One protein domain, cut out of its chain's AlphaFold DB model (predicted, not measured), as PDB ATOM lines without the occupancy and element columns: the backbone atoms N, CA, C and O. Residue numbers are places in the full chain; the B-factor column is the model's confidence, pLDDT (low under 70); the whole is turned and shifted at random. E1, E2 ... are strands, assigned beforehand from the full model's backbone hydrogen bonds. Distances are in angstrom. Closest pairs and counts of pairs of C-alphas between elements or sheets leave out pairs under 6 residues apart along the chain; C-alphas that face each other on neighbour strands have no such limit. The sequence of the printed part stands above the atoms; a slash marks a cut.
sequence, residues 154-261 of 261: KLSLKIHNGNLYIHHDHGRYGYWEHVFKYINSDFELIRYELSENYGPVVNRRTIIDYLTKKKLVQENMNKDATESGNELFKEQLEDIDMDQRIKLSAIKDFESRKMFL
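What this domain is: This is residues 154 to 261 of the 261 residues of an uncharacterized protein of Flagellimonas maritima (UniProt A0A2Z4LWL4). One twisted sheet of seven strands makes a long, gently curled wall, and the tail after E7, residues 240 to 261, folds back over one face; the other face is bare. The strands follow one another from edge to edge as a meander, each the antiparallel neighbour of the one before, in the order E1 E2 E3 E4 E5 E6 E7. The printed part has 108 residues, no named helix and seven named strands; its class is all strand. It is compact, with a radius of gyration of the C-alphas of 14.9 A, yet elongated, spanning 48 by 30 by 26 A.

Where its parts are: E1, residues 154 to 160, begins at C-alpha 154 (-34.684, -15.399, 6.550). E2 is residues 163 to 169. E3, residues 174 to 183, is 29.0 A long, and E4, residues 186 to 198, 35.8 A. E5, residues 201 to 209, is 23.7 A long and bends by 52 degrees at residue 204. E6 is residues 214 to 220. E7, residues 233 to 239, ends at C-alpha 239 (-31.490, 15.055, 5.043).

How they stand to each other: E1 is an edge strand; it forms a hairpin with E2 at 160 degrees, with N 156 and O 167 2.8 A apart. E2 and E3 have N 168 and O 176 at 2.8 A. E3 and E4 stand at 169 degrees, with N 177 and O 193 at 2.8 A. E4 and E5 have N 194 and O 206 at 2.8 A. E5 and E6 stand at 174 degrees, with N 207 and O 216 at 2.8 A. E6 and the other edge strand, E7, have N 217 and O 236 at 2.8 A. E1 and E7 are apart.

The domain as a whole: The C-alphas of Ser 185 and Asp 224, the two farthest apart, are 48.0 A from each other. The link from E6 to E7, 12 residues, is long; the other links between strands are tight. The printed part has no cut, and no printed residue is under 70 in pLDDT.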
ATOM      1  N   LYS A 154     -33.554 -14.818   7.275       82.56
ATOM      2  CA  LYS A 154     -34.684 -15.399   6.550       82.56
ATOM      3  C   LYS A 154     -35.190 -14.373   5.537       82.56
ATOM      4  O   LYS A 154     -35.683 -13.311   5.915       82.56
ATOM      5  N   LEU A 155     -35.063 -14.705   4.257       87.69
ATOM      6  CA  LEU A 155     -35.508 -13.860   3.155       87.69
ATOM      7  C   LEU A 155     -37.014 -14.036   2.927       87.69
ATOM      8  O   LEU A 155     -37.528 -15.152   2.867       87.69
ATOM      9  N   SER A 156     -37.725 -12.925   2.773       91.06
ATOM     10  CA  SER A 156     -39.124 -12.892   2.366       91.06
ATOM     11  C   SER A 156     -39.310 -11.856   1.266       91.06
ATOM     12  O   SER A 156     -38.936 -10.692   1.416       91.06
ATOM     13  N   LEU A 157     -39.902 -12.293   0.157       94.25
ATOM     14  CA  LEU A 157     -40.245 -11.446  -0.978       94.25
ATOM     15  C   LEU A 157     -41.762 -11.280  -1.032       94.25
ATOM     16  O   LEU A 157     -42.499 -12.273  -1.032       94.25
ATOM     17  N   LYS A 158     -42.234 -10.036  -1.090       96.12
ATOM     18  CA  LYS A 158     -43.665  -9.719  -1.132       96.12
ATOM     19  C   LYS A 158     -43.948  -8.640  -2.166       96.12
ATOM     20  O   LYS A 158     -43.266  -7.625  -2.212       96.12
ATOM     21  N   ILE A 159     -45.004  -8.846  -2.943       97.69
ATOM     22  CA  ILE A 159     -45.575  -7.827  -3.822       97.69
ATOM     23  C   ILE A 159     -46.775  -7.223  -3.100       97.69
ATOM     24  O   ILE A 159     -47.640  -7.949  -2.601       97.69
ATOM     25  N   HIS A 160     -46.807  -5.900  -2.970       95.50
ATOM     26  CA  HIS A 160     -47.924  -5.208  -2.337       95.50
ATOM     27  C   HIS A 160     -48.044  -3.771  -2.842       95.50
ATOM     28  O   HIS A 160     -47.075  -3.017  -2.804       95.50
ATOM     29  N   ASN A 161     -49.250  -3.387  -3.271       95.06
ATOM     30  CA  ASN A 161     -49.587  -2.037  -3.733       95.06
ATOM     31  C   ASN A 161     -48.601  -1.483  -4.784       95.06
ATOM     32  O   ASN A 161     -48.126  -0.353  -4.645       95.06
ATOM     33  N   GLY A 162     -48.260  -2.280  -5.804       96.50
ATOM     34  CA  GLY A 162     -47.336  -1.862  -6.866       96.50
ATOM     35  C   GLY A 162     -45.867  -1.761  -6.442       96.50
ATOM     36  O   GLY A 162     -45.073  -1.138  -7.140       96.50
ATOM     37  N   ASN A 163     -45.493  -2.321  -5.285       98.25
ATOM     38  CA  ASN A 163     -44.116  -2.316  -4.797       98.25
ATOM     39  C   ASN A 163     -43.624  -3.736  -4.505       98.25
ATOM     40  O   ASN A 163     -44.386  -4.607  -4.066       98.25
ATOM     41  N   LEU A 164     -42.318  -3.924  -4.670       98.56
ATOM     42  CA  LEU A 164     -41.591  -5.115  -4.253       98.56
ATOM     43  C   LEU A 164     -40.937  -4.869  -2.890       98.56
ATOM     44  O   LEU A 164     -40.111  -3.972  -2.742       98.56
ATOM     45  N   TYR A 165     -41.276  -5.700  -1.913       98.19
ATOM     46  CA  TYR A 165     -40.691  -5.721  -0.579       98.19
ATOM     47  C   TYR A 165     -39.713  -6.888  -0.474       98.19
ATOM     48  O   TYR A 165     -40.081  -8.038  -0.734       98.19
ATOM     49  N   ILE A 166     -38.485  -6.584  -0.065       96.19
ATOM     50  CA  ILE A 166     -37.416  -7.549   0.187       96.19
ATOM     51  C   ILE A 166     -37.042  -7.452   1.666       96.19
ATOM     52  O   ILE A 166     -36.284  -6.568   2.079       96.19
ATOM     53  N   HIS A 167     -37.600  -8.361   2.458       94.69
ATOM     54  CA  HIS A 167     -37.458  -8.398   3.907       94.69
ATOM     55  C   HIS A 167     -36.444  -9.464   4.319       94.69
ATOM     56  O   HIS A 167     -36.541 -10.616   3.897       94.69
ATOM     57  N   HIS A 168     -35.490  -9.082   5.158       91.75
ATOM     58  CA  HIS A 168     -34.493  -9.974   5.734       91.75
ATOM     59  C   HIS A 168     -34.677  -9.992   7.245       91.75
ATOM     60  O   HIS A 168     -34.400  -9.006   7.927       91.75
ATOM     61  N   ASP A 169     -35.151 -11.119   7.752       90.44
ATOM     62  CA  ASP A 169     -35.434 -11.320   9.165       90.44
ATOM     63  C   ASP A 169     -34.212 -11.937   9.868       90.44
ATOM     64  O   ASP A 169     -33.748 -13.024   9.510       90.44
ATOM     65  N   HIS A 170     -33.686 -11.234  10.873       90.31
ATOM     66  CA  HIS A 170     -32.582 -11.674  11.733       90.31
ATOM     67  C   HIS A 170     -33.081 -12.191  13.096       90.31
ATOM     68  O   HIS A 170     -32.324 -12.261  14.072       90.31
ATOM     69  N   GLY A 171     -34.366 -12.531  13.199       89.94
ATOM     70  CA  GLY A 171     -35.018 -12.999  14.411       89.94
ATOM     71  C   GLY A 171     -34.891 -11.982  15.541       89.94
ATOM     72  O   GLY A 171     -35.256 -10.815  15.419       89.94
ATOM     73  N   ARG A 172     -34.316 -12.412  16.668       91.75
ATOM     74  CA  ARG A 172     -34.147 -11.566  17.864       91.75
ATOM     75  C   ARG A 172     -33.208 -10.367  17.688       91.75
ATOM     76  O   ARG A 172     -33.092  -9.573  18.618       91.75
ATOM     77  N   TYR A 173     -32.499 -10.279  16.564       92.88
ATOM     78  CA  TYR A 173     -31.590  -9.171  16.260       92.88
ATOM     79  C   TYR A 173     -32.237  -8.096  15.377       92.88
ATOM     80  O   TYR A 173     -31.630  -7.048  15.158       92.88
ATOM     81  N   GLY A 174     -33.480  -8.314  14.933       94.69
ATOM     82  CA  GLY A 174     -34.263  -7.364  14.151       94.69
ATOM     83  C   GLY A 174     -34.333  -7.742  12.677       94.69
ATOM     84  O   GLY A 174     -34.353  -8.923  12.341       94.69
ATOM     85  N   TYR A 175     -34.411  -6.753  11.795       94.44
ATOM     86  CA  TYR A 175     -34.598  -6.963  10.359       94.44
ATOM     87  C   TYR A 175     -34.018  -5.803   9.559       94.44
ATOM     88  O   TYR A 175     -33.832  -4.701  10.083       94.44
ATOM     89  N   TRP A 176     -33.827  -6.023   8.265       94.38
ATOM     90  CA  TRP A 176     -33.854  -4.926   7.308       94.38
ATOM     91  C   TRP A 176     -34.842  -5.200   6.177       94.38
ATOM     92  O   TRP A 176     -35.072  -6.342   5.776       94.38
ATOM     93  N   GLU A 177     -35.436  -4.142   5.647       96.62
ATOM     94  CA  GLU A 177     -36.429  -4.196   4.586       96.62
ATOM     95  C   GLU A 177     -36.111  -3.160   3.513       96.62
ATOM     96  O   GLU A 177     -35.830  -1.996   3.801       96.62
ATOM     97  N   HIS A 178     -36.172  -3.602   2.263       97.56
ATOM     98  CA  HIS A 178     -35.985  -2.764   1.090       97.56
ATOM     99  C   HIS A 178     -37.290  -2.742   0.306       97.56
ATOM    100  O   HIS A 178     -37.843  -3.801  -0.003       97.56
ATOM    101  N   VAL A 179     -37.771  -1.550  -0.028       98.50
ATOM    102  CA  VAL A 179     -38.979  -1.372  -0.835       98.50
ATOM    103  C   VAL A 179     -38.583  -0.768  -2.167       98.50
ATOM    104  O   VAL A 179     -38.028   0.332  -2.221       98.50
ATOM    105  N   PHE A 180     -38.898  -1.483  -3.236       98.56
ATOM    106  CA  PHE A 180     -38.637  -1.077  -4.603       98.56
ATOM    107  C   PHE A 180     -39.930  -0.755  -5.331       98.56
ATOM    108  O   PHE A 180     -40.952  -1.418  -5.140       98.56
ATOM    109  N   LYS A 181     -39.849   0.225  -6.223       98.12
ATOM    110  CA  LYS A 181     -40.927   0.583  -7.138       98.12
ATOM    111  C   LYS A 181     -40.386   0.671  -8.551       98.12
ATOM    112  O   LYS A 181     -39.288   1.186  -8.750       98.12
ATOM    113  N   TYR A 182     -41.166   0.210  -9.523       97.50
ATOM    114  CA  TYR A 182     -40.812   0.420 -10.918       97.50
ATOM    115  C   TYR A 182     -40.909   1.906 -11.268       97.50
ATOM    116  O   TYR A 182     -41.980   2.514 -11.187       97.50
ATOM    117  N   ILE A 183     -39.774   2.507 -11.613       94.00
ATOM    118  CA  ILE A 183     -39.650   3.920 -11.962       94.00
ATOM    119  C   ILE A 183     -38.785   4.013 -13.219       94.00
ATOM    120  O   ILE A 183     -37.647   3.549 -13.255       94.00
ATOM    121  N   ASN A 184     -39.331   4.651 -14.257       87.25
ATOM    122  CA  ASN A 184     -38.736   4.777 -15.589       87.25
ATOM    123  C   ASN A 184     -38.477   3.429 -16.280       87.25
ATOM    124  O   ASN A 184     -39.269   3.022 -17.121       87.25
ATOM    125  N   SER A 185     -37.362   2.772 -15.959       90.50
ATOM    126  CA  SER A 185     -36.855   1.596 -16.673       90.50
ATOM    127  C   SER A 185     -36.352   0.486 -15.750       90.50
ATOM    128  O   SER A 185     -35.737  -0.457 -16.234       90.50
ATOM    129  N   ASP A 186     -36.489   0.638 -14.433       96.44
ATOM    130  CA  ASP A 186     -35.977  -0.317 -13.451       96.44
ATOM    131  C   ASP A 186     -36.773  -0.205 -12.144       96.44
ATOM    132  O   ASP A 186     -37.531   0.743 -11.925       96.44
ATOM    133  N   PHE A 187     -36.576  -1.163 -11.251       98.00
ATOM    134  CA  PHE A 187     -37.008  -1.083  -9.869       98.00
ATOM    135  C   PHE A 187     -36.017  -0.236  -9.074       98.00
ATOM    136  O   PHE A 187     -34.887  -0.647  -8.815       98.00
ATOM    137  N   GLU A 188     -36.436   0.956  -8.668       97.44
ATOM    138  CA  GLU A 188     -35.635   1.857  -7.840       97.44
ATOM    139  C   GLU A 188     -35.986   1.676  -6.358       97.44
ATOM    140  O   GLU A 188     -37.156   1.514  -5.998       97.44
ATOM    141  N   LEU A 189     -34.975   1.704  -5.489       97.69
ATOM    142  CA  LEU A 189     -35.149   1.670  -4.038       97.69
ATOM    143  C   LEU A 189     -35.815   2.972  -3.585       97.69
ATOM    144  O   LEU A 189     -35.240   4.055  -3.707       97.69
ATOM    145  N   ILE A 190     -37.029   2.867  -3.049       97.81
ATOM    146  CA  ILE A 190     -37.802   4.019  -2.568       97.81
ATOM    147  C   ILE A 190     -37.782   4.140  -1.048       97.81
ATOM    148  O   ILE A 190     -37.897   5.249  -0.524       97.81
ATOM    149  N   ARG A 191     -37.592   3.026  -0.333       98.12
ATOM    150  CA  ARG A 191     -37.517   3.008   1.128       98.12
ATOM    151  C   ARG A 191     -36.571   1.921   1.620       98.12
ATOM    152  O   ARG A 191     -36.563   0.817   1.082       98.12
ATOM    153  N   TYR A 192     -35.827   2.240   2.668       97.62
ATOM    154  CA  TYR A 192     -35.064   1.286   3.464       97.62
ATOM    155  C   TYR A 192     -35.471   1.409   4.928       97.62
ATOM    156  O   TYR A 192     -35.643   2.517   5.439       97.62
ATOM    157  N   GLU A 193     -35.621   0.279   5.604       97.81
ATOM    158  CA  GLU A 193     -35.872   0.229   7.038       97.81
ATOM    159  C   GLU A 193     -34.950  -0.797   7.689       97.81
ATOM    160  O   GLU A 193     -34.870  -1.934   7.242       97.81
ATOM    161  N   LEU A 194     -34.256  -0.393   8.747       96.75
ATOM    162  CA  LEU A 194     -33.406  -1.235   9.580       96.75
ATOM    163  C   LEU A 194     -33.927  -1.164  11.010       96.75
ATOM    164  O   LEU A 194     -33.989  -0.074  11.581       96.75
ATOM    165  N   SER A 195     -34.236  -2.315  11.593       97.00
ATOM    166  CA  SER A 195     -34.525  -2.465  13.015       97.00
ATOM    167  C   SER A 195     -33.408  -3.266  13.663       97.00
ATOM    168  O   SER A 195     -33.129  -4.390  13.255       97.00
ATOM    169  N   GLU A 196     -32.767  -2.680  14.664       96.19
ATOM    170  CA  GLU A 196     -31.724  -3.309  15.468       96.19
ATOM    171  C   GLU A 196     -32.335  -3.664  16.823       96.19
ATOM    172  O   GLU A 196     -32.676  -2.777  17.616       96.19
ATOM    173  N   ASN A 197     -32.487  -4.960  17.086       95.81
ATOM    174  CA  ASN A 197     -33.207  -5.455  18.258       95.81
ATOM    175  C   ASN A 197     -32.279  -6.236  19.195       95.81
ATOM    176  O   ASN A 197     -31.246  -6.771  18.789       95.81
ATOM    177  N   TYR A 198     -32.683  -6.335  20.457       93.69
ATOM    178  CA  TYR A 198     -32.168  -7.318  21.400       93.69
ATOM    179  C   TYR A 198     -33.343  -8.066  22.027       93.69
ATOM    180  O   TYR A 198     -34.018  -7.569  22.929       93.69
ATOM    181  N   GLY A 199     -33.620  -9.267  21.516       92.19
ATOM    182  CA  GLY A 199     -34.800 -10.008  21.948       92.19
ATOM    183  C   GLY A 199     -36.076  -9.293  21.488       92.19
ATOM    184  O   GLY A 199     -36.183  -8.969  20.305       92.19
ATOM    185  N   PRO A 200     -37.046  -9.053  22.388       93.25
ATOM    186  CA  PRO A 200     -38.281  -8.353  22.048       93.25
ATOM    187  C   PRO A 200     -38.113  -6.827  21.969       93.25
ATOM    188  O   PRO A 200     -39.043  -6.149  21.543       93.25
ATOM    189  N   VAL A 201     -36.963  -6.290  22.390       97.12
ATOM    190  CA  VAL A 201     -36.737  -4.849  22.538       97.12
ATOM    191  C   VAL A 201     -36.086  -4.281  21.289       97.12
ATOM    192  O   VAL A 201     -35.041  -4.763  20.842       97.12
ATOM    193  N   VAL A 202     -36.675  -3.223  20.744       97.50
ATOM    194  CA  VAL A 202     -36.091  -2.483  19.620       97.50
ATOM    195  C   VAL A 202     -35.132  -1.422  20.160       97.50
ATOM    196  O   VAL A 202     -35.546  -0.442  20.773       97.50
ATOM    197  N   ASN A 203     -33.834  -1.589  19.915       97.19
ATOM    198  CA  ASN A 203     -32.811  -0.657  20.393       97.19
ATOM    199  C   ASN A 203     -32.688   0.564  19.492       97.19
ATOM    200  O   ASN A 203     -32.510   1.686  19.973       97.19
ATOM    201  N   ARG A 204     -32.759   0.345  18.179       97.38
ATOM    202  CA  ARG A 204     -32.605   1.404  17.188       97.38
ATOM    203  C   ARG A 204     -33.389   1.079  15.928       97.38
ATOM    204  O   ARG A 204     -33.394  -0.060  15.476       97.38
ATOM    205  N   ARG A 205     -34.017   2.092  15.337       97.62
ATOM    206  CA  ARG A 205     -34.576   2.031  13.984       97.62
ATOM    207  C   ARG A 205     -33.946   3.095  13.108       97.62
ATOM    208  O   ARG A 205     -33.747   4.225  13.546       97.62
ATOM    209  N   THR A 206     -33.617   2.730  11.878       98.06
ATOM    210  CA  THR A 206     -33.241   3.668  10.816       98.06
ATOM    211  C   THR A 206     -34.209   3.490   9.667       98.06
ATOM    212  O   THR A 206     -34.321   2.398   9.124       98.06
ATOM    213  N   ILE A 207     -34.897   4.560   9.299       98.31
ATOM    214  CA  ILE A 207     -35.835   4.593   8.183       98.31
ATOM    215  C   ILE A 207     -35.323   5.634   7.203       98.31
ATOM    216  O   ILE A 207     -35.088   6.778   7.587       98.31
ATOM    217  N   ILE A 208     -35.171   5.254   5.942       98.06
ATOM    218  CA  ILE A 208     -34.770   6.154   4.866       98.06
ATOM    219  C   ILE A 208     -35.856   6.138   3.805       98.06
ATOM    220  O   ILE A 208     -36.206   5.084   3.278       98.06
ATOM    221  N   ASP A 209     -36.371   7.319   3.491       97.69
ATOM    222  CA  ASP A 209     -37.242   7.555   2.353       97.69
ATOM    223  C   ASP A 209     -36.415   8.239   1.260       97.69
ATOM    224  O   ASP A 209     -36.044   9.413   1.352       97.69
ATOM    225  N   TYR A 210     -36.092   7.478   0.217       96.44
ATOM    226  CA  TYR A 210     -35.227   7.950  -0.859       96.44
ATOM    227  C   TYR A 210     -35.939   8.952  -1.766       96.44
ATOM    228  O   TYR A 210     -35.282   9.791  -2.385       96.44
ATOM    229  N   LEU A 211     -37.271   8.909  -1.854       94.25
ATOM    230  CA  LEU A 211     -38.040   9.840  -2.680       94.25
ATOM    231  C   LEU A 211     -37.991  11.255  -2.100       94.25
ATOM    232  O   LEU A 211     -37.723  12.205  -2.835       94.25
ATOM    233  N   THR A 212     -38.187  11.369  -0.788       96.19
ATOM    234  CA  THR A 212     -38.137  12.632  -0.034       96.19
ATOM    235  C   THR A 212     -36.732  13.014   0.424       96.19
ATOM    236  O   THR A 212     -36.537  14.143   0.869       96.19
ATOM    237  N   LYS A 213     -35.758  12.102   0.289       96.38
ATOM    238  CA  LYS A 213     -34.375  12.254   0.765       96.38
ATOM    239  C   LYS A 213     -34.295  12.527   2.270       96.38
ATOM    240  O   LYS A 213     -33.456  13.298   2.728       96.38
ATOM    241  N   LYS A 214     -35.164  11.877   3.046       97.44
ATOM    242  CA  LYS A 214     -35.210  12.005   4.504       97.44
ATOM    243  C   LYS A 214     -34.799  10.709   5.181       97.44
ATOM    244  O   LYS A 214     -35.196   9.621   4.765       97.44
ATOM    245  N   LYS A 215     -34.050  10.846   6.269       98.12
ATOM    246  CA  LYS A 215     -33.668   9.770   7.178       98.12
ATOM    247  C   LYS A 215     -34.201  10.071   8.570       98.12
ATOM    248  O   LYS A 215     -34.037  11.174   9.083       98.12
ATOM    249  N   LEU A 216     -34.844   9.079   9.170       98.44
ATOM    250  CA  LEU A 216     -35.298   9.081  10.551       98.44
ATOM    251  C   LEU A 216     -34.510   8.020  11.315       98.44
ATOM    252  O   LEU A 216     -34.533   6.841  10.958       98.44
ATOM    253  N   VAL A 217     -33.842   8.434  12.383       98.38
ATOM    254  CA  VAL A 217     -33.212   7.539  13.352       98.38
ATOM    255  C   VAL A 217     -33.994   7.617  14.654       98.38
ATOM    256  O   VAL A 217     -34.164   8.695  15.216       98.38
ATOM    257  N   GLN A 218     -34.455   6.472  15.143       98.25
ATOM    258  CA  GLN A 218     -35.106   6.340  16.442       98.25
ATOM    259  C   GLN A 218     -34.192   5.522  17.349       98.25
ATOM    260  O   GLN A 218     -33.910   4.366  17.044       98.25
ATOM    261  N   GLU A 219     -33.725   6.096  18.451       98.19
ATOM    262  CA  GLU A 219     -32.902   5.390  19.439       98.19
ATOM    263  C   GLU A 219     -33.689   5.183  20.730       98.19
ATOM    264  O   GLU A 219     -34.262   6.132  21.270       98.19
ATOM    265  N   ASN A 220     -33.722   3.950  21.235       97.81
ATOM    266  CA  ASN A 220     -34.334   3.655  22.521       97.81
ATOM    267  C   ASN A 220     -33.458   4.199  23.662       97.81
ATOM    268  O   ASN A 220     -32.306   3.788  23.864       97.81
ATOM    269  N   MET A 221     -34.033   5.129  24.418       97.62
ATOM    270  CA  MET A 221     -33.422   5.773  25.576       97.62
ATOM    271  C   MET A 221     -33.599   4.959  26.858       97.62
ATOM    272  O   MET A 221     -32.831   5.145  27.800       97.62
ATOM    273  N   ASN A 222     -34.573   4.048  26.899       95.81
ATOM    274  CA  ASN A 222     -34.768   3.145  28.023       95.81
ATOM    275  C   ASN A 222     -33.831   1.936  27.893       95.81
ATOM    276  O   ASN A 222     -34.176   0.933  27.266       95.81
ATOM    277  N   LYS A 223     -32.631   2.044  28.474       91.25
ATOM    278  CA  LYS A 223     -31.619   0.972  28.447       91.25
ATOM    279  C   LYS A 223     -31.970  -0.218  29.351       91.25
ATOM    280  O   LYS A 223     -31.393  -1.285  29.168       91.25
ATOM    281  N   ASP A 224     -32.937  -0.050  30.253       93.12
ATOM    282  CA  ASP A 224     -33.433  -1.097  31.152       93.12
ATOM    283  C   ASP A 224     -34.679  -1.808  30.594       93.12
ATOM    284  O   ASP A 224     -35.269  -2.657  31.264       93.12
ATOM    285  N   ALA A 225     -35.109  -1.474  29.371       91.75
ATOM    286  CA  ALA A 225     -36.212  -2.168  28.721       91.75
ATOM    287  C   ALA A 225     -35.856  -3.650  28.516       91.75
ATOM    288  O   ALA A 225     -34.878  -3.982  27.848       91.75
ATOM    289  N   THR A 226     -36.677  -4.538  29.074       91.38
ATOM    290  CA  THR A 226     -36.566  -6.000  28.917       91.38
ATOM    291  C   THR A 226     -37.730  -6.606  28.131       91.38
ATOM    292  O   THR A 226     -37.636  -7.738  27.658       91.38
ATOM    293  N   GLU A 227     -38.814  -5.847  27.965       92.06
ATOM    294  CA  GLU A 227     -40.039  -6.243  27.274       92.06
ATOM    295  C   GLU A 227     -40.384  -5.221  26.189       92.06
ATOM    296  O   GLU A 227     -40.095  -4.029  26.327       92.06
ATOM    297  N   SER A 228     -41.021  -5.696  25.118       90.06
ATOM    298  CA  SER A 228     -41.551  -4.818  24.075       90.06
ATOM    299  C   SER A 228     -42.657  -3.921  24.638       90.06
ATOM    300  O   SER A 228     -43.457  -4.355  25.466       90.06
ATOM    301  N   GLY A 229     -42.714  -2.676  24.175       91.19
ATOM    302  CA  GLY A 229     -43.641  -1.642  24.630       91.19
ATOM    303  C   GLY A 229     -43.051  -0.701  25.683       91.19
ATOM    304  O   GLY A 229     -43.592   0.384  25.884       91.19
ATOM    305  N   ASN A 230     -41.935  -1.072  26.317       94.00
ATOM    306  CA  ASN A 230     -41.239  -0.228  27.293       94.00
ATOM    307  C   ASN A 230     -40.193   0.699  26.650       94.00
ATOM    308  O   ASN A 230     -39.516   1.451  27.359       94.00
ATOM    309  N   GLU A 231     -40.012   0.641  25.329       96.44
ATOM    310  CA  GLU A 231     -39.068   1.490  24.611       96.44
ATOM    311  C   GLU A 231     -39.499   2.959  24.624       96.44
ATOM    312  O   GLU A 231     -40.654   3.305  24.380       96.44
ATOM    313  N   LEU A 232     -38.531   3.848  24.849       96.75
ATOM    314  CA  LEU A 232     -38.727   5.294  24.799       96.75
ATOM    315  C   LEU A 232     -37.832   5.862  23.704       96.75
ATOM    316  O   LEU A 232     -36.635   6.049  23.913       96.75
ATOM    317  N   PHE A 233     -38.397   6.111  22.525       97.88
ATOM    318  CA  PHE A 233     -37.612   6.546  21.373       97.88
ATOM    319  C   PHE A 233     -37.323   8.044  21.395       97.88
ATOM    320  O   PHE A 233     -38.227   8.873  21.488       97.88
ATOM    321  N   LYS A 234     -36.045   8.384  21.226       98.19
ATOM    322  CA  LYS A 234     -35.619   9.709  20.784       98.19
ATOM    323  C   LYS A 234     -35.446   9.691  19.272       98.19
ATOM    324  O   LYS A 234     -34.723   8.848  18.743       98.19
ATOM    325  N   GLU A 235     -36.073  10.645  18.599       98.38
ATOM    326  CA  GLU A 235     -36.036  10.767  17.144       98.38
ATOM    327  C   GLU A 235     -35.002  11.795  16.681       98.38
ATOM    328  O   GLU A 235     -34.810  12.841  17.307       98.38
ATOM    329  N   GLN A 236     -34.341  11.490  15.569       98.19
ATOM    330  CA  GLN A 236     -33.430  12.378  14.856       98.19
ATOM    331  C   GLN A 236     -33.784  12.332  13.372       98.19
ATOM    332  O   GLN A 236     -33.885  11.253  12.787       98.19
ATOM    333  N   LEU A 237     -34.012  13.505  12.788       98.19
ATOM    334  CA  LEU A 237     -34.380  13.680  11.387       98.19
ATOM    335  C   LEU A 237     -33.223  14.344  10.653       98.19
ATOM    336  O   LEU A 237     -32.737  15.390  11.079       98.19
ATOM    337  N   GLU A 238     -32.822  13.747   9.542       96.75
ATOM    338  CA  GLU A 238     -31.693  14.186   8.733       96.75
ATOM    339  C   GLU A 238     -32.086  14.193   7.253       96.75
ATOM    340  O   GLU A 238     -32.907  13.390   6.796       96.75
ATOM    341  N   ASP A 239     -31.499  15.117   6.500       96.69
ATOM    342  CA  ASP A 239     -31.490  15.055   5.043       96.69
ATOM    343  C   ASP A 239     -30.387  14.101   4.589       96.69
ATOM    344  O   ASP A 239     -29.284  14.120   5.139       96.69
ATOM    345  N   ILE A 240     -30.671  13.281   3.579       95.00
ATOM    346  CA  ILE A 240     -29.653  12.459   2.924       95.00
ATOM    347  C   ILE A 240     -29.230  13.096   1.608       95.00
ATOM    348  O   ILE A 240     -30.060  13.536   0.808       95.00
ATOM    349  N   ASP A 241     -27.922  13.113   1.377       91.12
ATOM    350  CA  ASP A 241     -27.385  13.471   0.079       91.12
ATOM    351  C   ASP A 241     -27.302  12.227  -0.803       91.12
ATOM    352  O   ASP A 241     -26.847  11.164  -0.380       91.12
ATOM    353  N   MET A 242     -27.803  12.350  -2.025       88.12
ATOM    354  CA  MET A 242     -27.821  11.251  -2.976       88.12
ATOM    355  C   MET A 242     -27.897  11.809  -4.391       88.12
ATOM    356  O   MET A 242     -28.909  12.412  -4.783       88.12
ATOM    357  N   ASP A 243     -26.843  11.533  -5.153       84.31
ATOM    358  CA  ASP A 243     -26.691  11.955  -6.545       84.31
ATOM    359  C   ASP A 243     -27.452  11.055  -7.520       84.31
ATOM    360  O   ASP A 243     -27.887  11.499  -8.583       84.31
ATOM    361  N   GLN A 244     -27.618   9.774  -7.177       88.44
ATOM    362  CA  GLN A 244     -28.175   8.764  -8.074       88.44
ATOM    363  C   GLN A 244     -29.144   7.833  -7.356       88.44
ATOM    364  O   GLN A 244     -28.927   7.439  -6.216       88.44
ATOM    365  N   ARG A 245     -30.217   7.451  -8.054       92.06
ATOM    366  CA  ARG A 245     -31.177   6.453  -7.575       92.06
ATOM    367  C   ARG A 245     -30.522   5.073  -7.533       92.06
ATOM    368  O   ARG A 245     -29.823   4.687  -8.470       92.06
ATOM    369  N   ILE A 246     -30.783   4.322  -6.467       94.62
ATOM    370  CA  ILE A 246     -30.308   2.946  -6.321       94.62
ATOM    371  C   ILE A 246     -31.258   2.026  -7.089       94.62
ATOM    372  O   ILE A 246     -32.424   1.891  -6.726       94.62
ATOM    373  N   LYS A 247     -30.754   1.401  -8.153       96.38
ATOM    374  CA  LYS A 247     -31.505   0.453  -8.983       96.38
ATOM    375  C   LYS A 247     -31.307  -0.974  -8.497       96.38
ATOM    376  O   LYS A 247     -30.184  -1.345  -8.157       96.38
ATOM    377  N   LEU A 248     -32.362  -1.783  -8.543       97.25
ATOM    378  CA  LEU A 248     -32.319  -3.200  -8.195       97.25
ATOM    379  C   LEU A 248     -31.245  -3.930  -9.001       97.25
ATOM    380  O   LEU A 248     -30.437  -4.644  -8.415       97.25
ATOM    381  N   SER A 249     -31.184  -3.701 -10.314       96.38
ATOM    382  CA  SER A 249     -30.194  -4.319 -11.207       96.38
ATOM    383  C   SER A 249     -28.732  -3.973 -10.886       96.38
ATOM    384  O   SER A 249     -27.825  -4.706 -11.270       96.38
ATOM    385  N   ALA A 250     -28.488  -2.870 -10.168       94.69
ATOM    386  CA  ALA A 250     -27.150  -2.366  -9.858       94.69
ATOM    387  C   ALA A 250     -26.647  -2.759  -8.455       94.69
ATOM    388  O   ALA A 250     -25.490  -2.495  -8.118       94.69
ATOM    389  N   ILE A 251     -27.496  -3.369  -7.622       93.88
ATOM    390  CA  ILE A 251     -27.117  -3.826  -6.279       93.88
ATOM    391  C   ILE A 251     -26.205  -5.049  -6.401       93.88
ATOM    392  O   ILE A 251     -26.567  -6.045  -7.014       93.88
ATOM    393  N   LYS A 252     -25.016  -5.007  -5.801       90.94
ATOM    394  CA  LYS A 252     -24.080  -6.148  -5.851       90.94
ATOM    395  C   LYS A 252     -24.486  -7.279  -4.910       90.94
ATOM    396  O   LYS A 252     -24.364  -8.460  -5.237       90.94
ATOM    397  N   ASP A 253     -24.944  -6.899  -3.728       87.75
ATOM    398  CA  ASP A 253     -25.401  -7.794  -2.683       87.75
ATOM    399  C   ASP A 253     -26.281  -7.015  -1.698       87.75
ATOM    400  O   ASP A 253     -26.095  -5.814  -1.495       87.75
ATOM    401  N   PHE A 254     -27.255  -7.702  -1.102       88.06
ATOM    402  CA  PHE A 254     -28.089  -7.143  -0.033       88.06
ATOM    403  C   PHE A 254     -27.474  -7.306   1.369       88.06
ATOM    404  O   PHE A 254     -28.059  -6.846   2.346       88.06
ATOM    405  N   GLU A 255     -26.306  -7.944   1.494       79.69
ATOM    406  CA  GLU A 255     -25.631  -8.145   2.786       79.69
ATOM    407  C   GLU A 255     -24.866  -6.891   3.242       79.69
ATOM    408  O   GLU A 255     -24.757  -6.600   4.439       79.69
ATOM    409  N   SER A 256     -24.347  -6.107   2.298       76.06
ATOM    410  CA  SER A 256     -23.607  -4.878   2.559       76.06
ATOM    411  C   SER A 256     -24.545  -3.724   2.913       76.06
ATOM    412  O   SER A 256     -24.989  -2.951   2.064       76.06
ATOM    413  N   ARG A 257     -24.770  -3.522   4.218       71.94
ATOM    414  CA  ARG A 257     -25.547  -2.376   4.742       71.94
ATOM    415  C   ARG A 257     -25.018  -1.002   4.311       71.94
ATOM    416  O   ARG A 257     -25.773  -0.038   4.309       71.94
ATOM    417  N   LYS A 258     -23.728  -0.888   3.964       73.19
ATOM    418  CA  LYS A 258     -23.082   0.397   3.630       73.19
ATOM    419  C   LYS A 258     -23.688   1.077   2.405       73.19
ATOM    420  O   LYS A 258     -23.585   2.288   2.293       73.19
ATOM    421  N   MET A 259     -24.279   0.309   1.492       75.88
ATOM    422  CA  MET A 259     -24.887   0.855   0.280       75.88
ATOM    423  C   MET A 259     -26.213   1.583   0.555       75.88
ATOM    424  O   MET A 259     -26.656   2.359  -0.286       75.88
ATOM    425  N   PHE A 260     -26.840   1.338   1.712       81.25
ATOM    426  CA  PHE A 260     -28.220   1.742   1.995       81.25
ATOM    427  C   PHE A 260     -28.368   2.713   3.176       81.25
ATOM    428  O   PHE A 260     -29.500   2.961   3.585       81.25
ATOM    429  N   LEU A 261     -27.272   3.199   3.774       76.88
ATOM    430  CA  LEU A 261     -27.268   3.970   5.032       76.88
ATOM    431  C   LEU A 261     -26.715   5.386   4.898       76.88
ATOM    432  O   LEU A 261     -25.781   5.578   4.094       76.88
TER     433      LEU A 261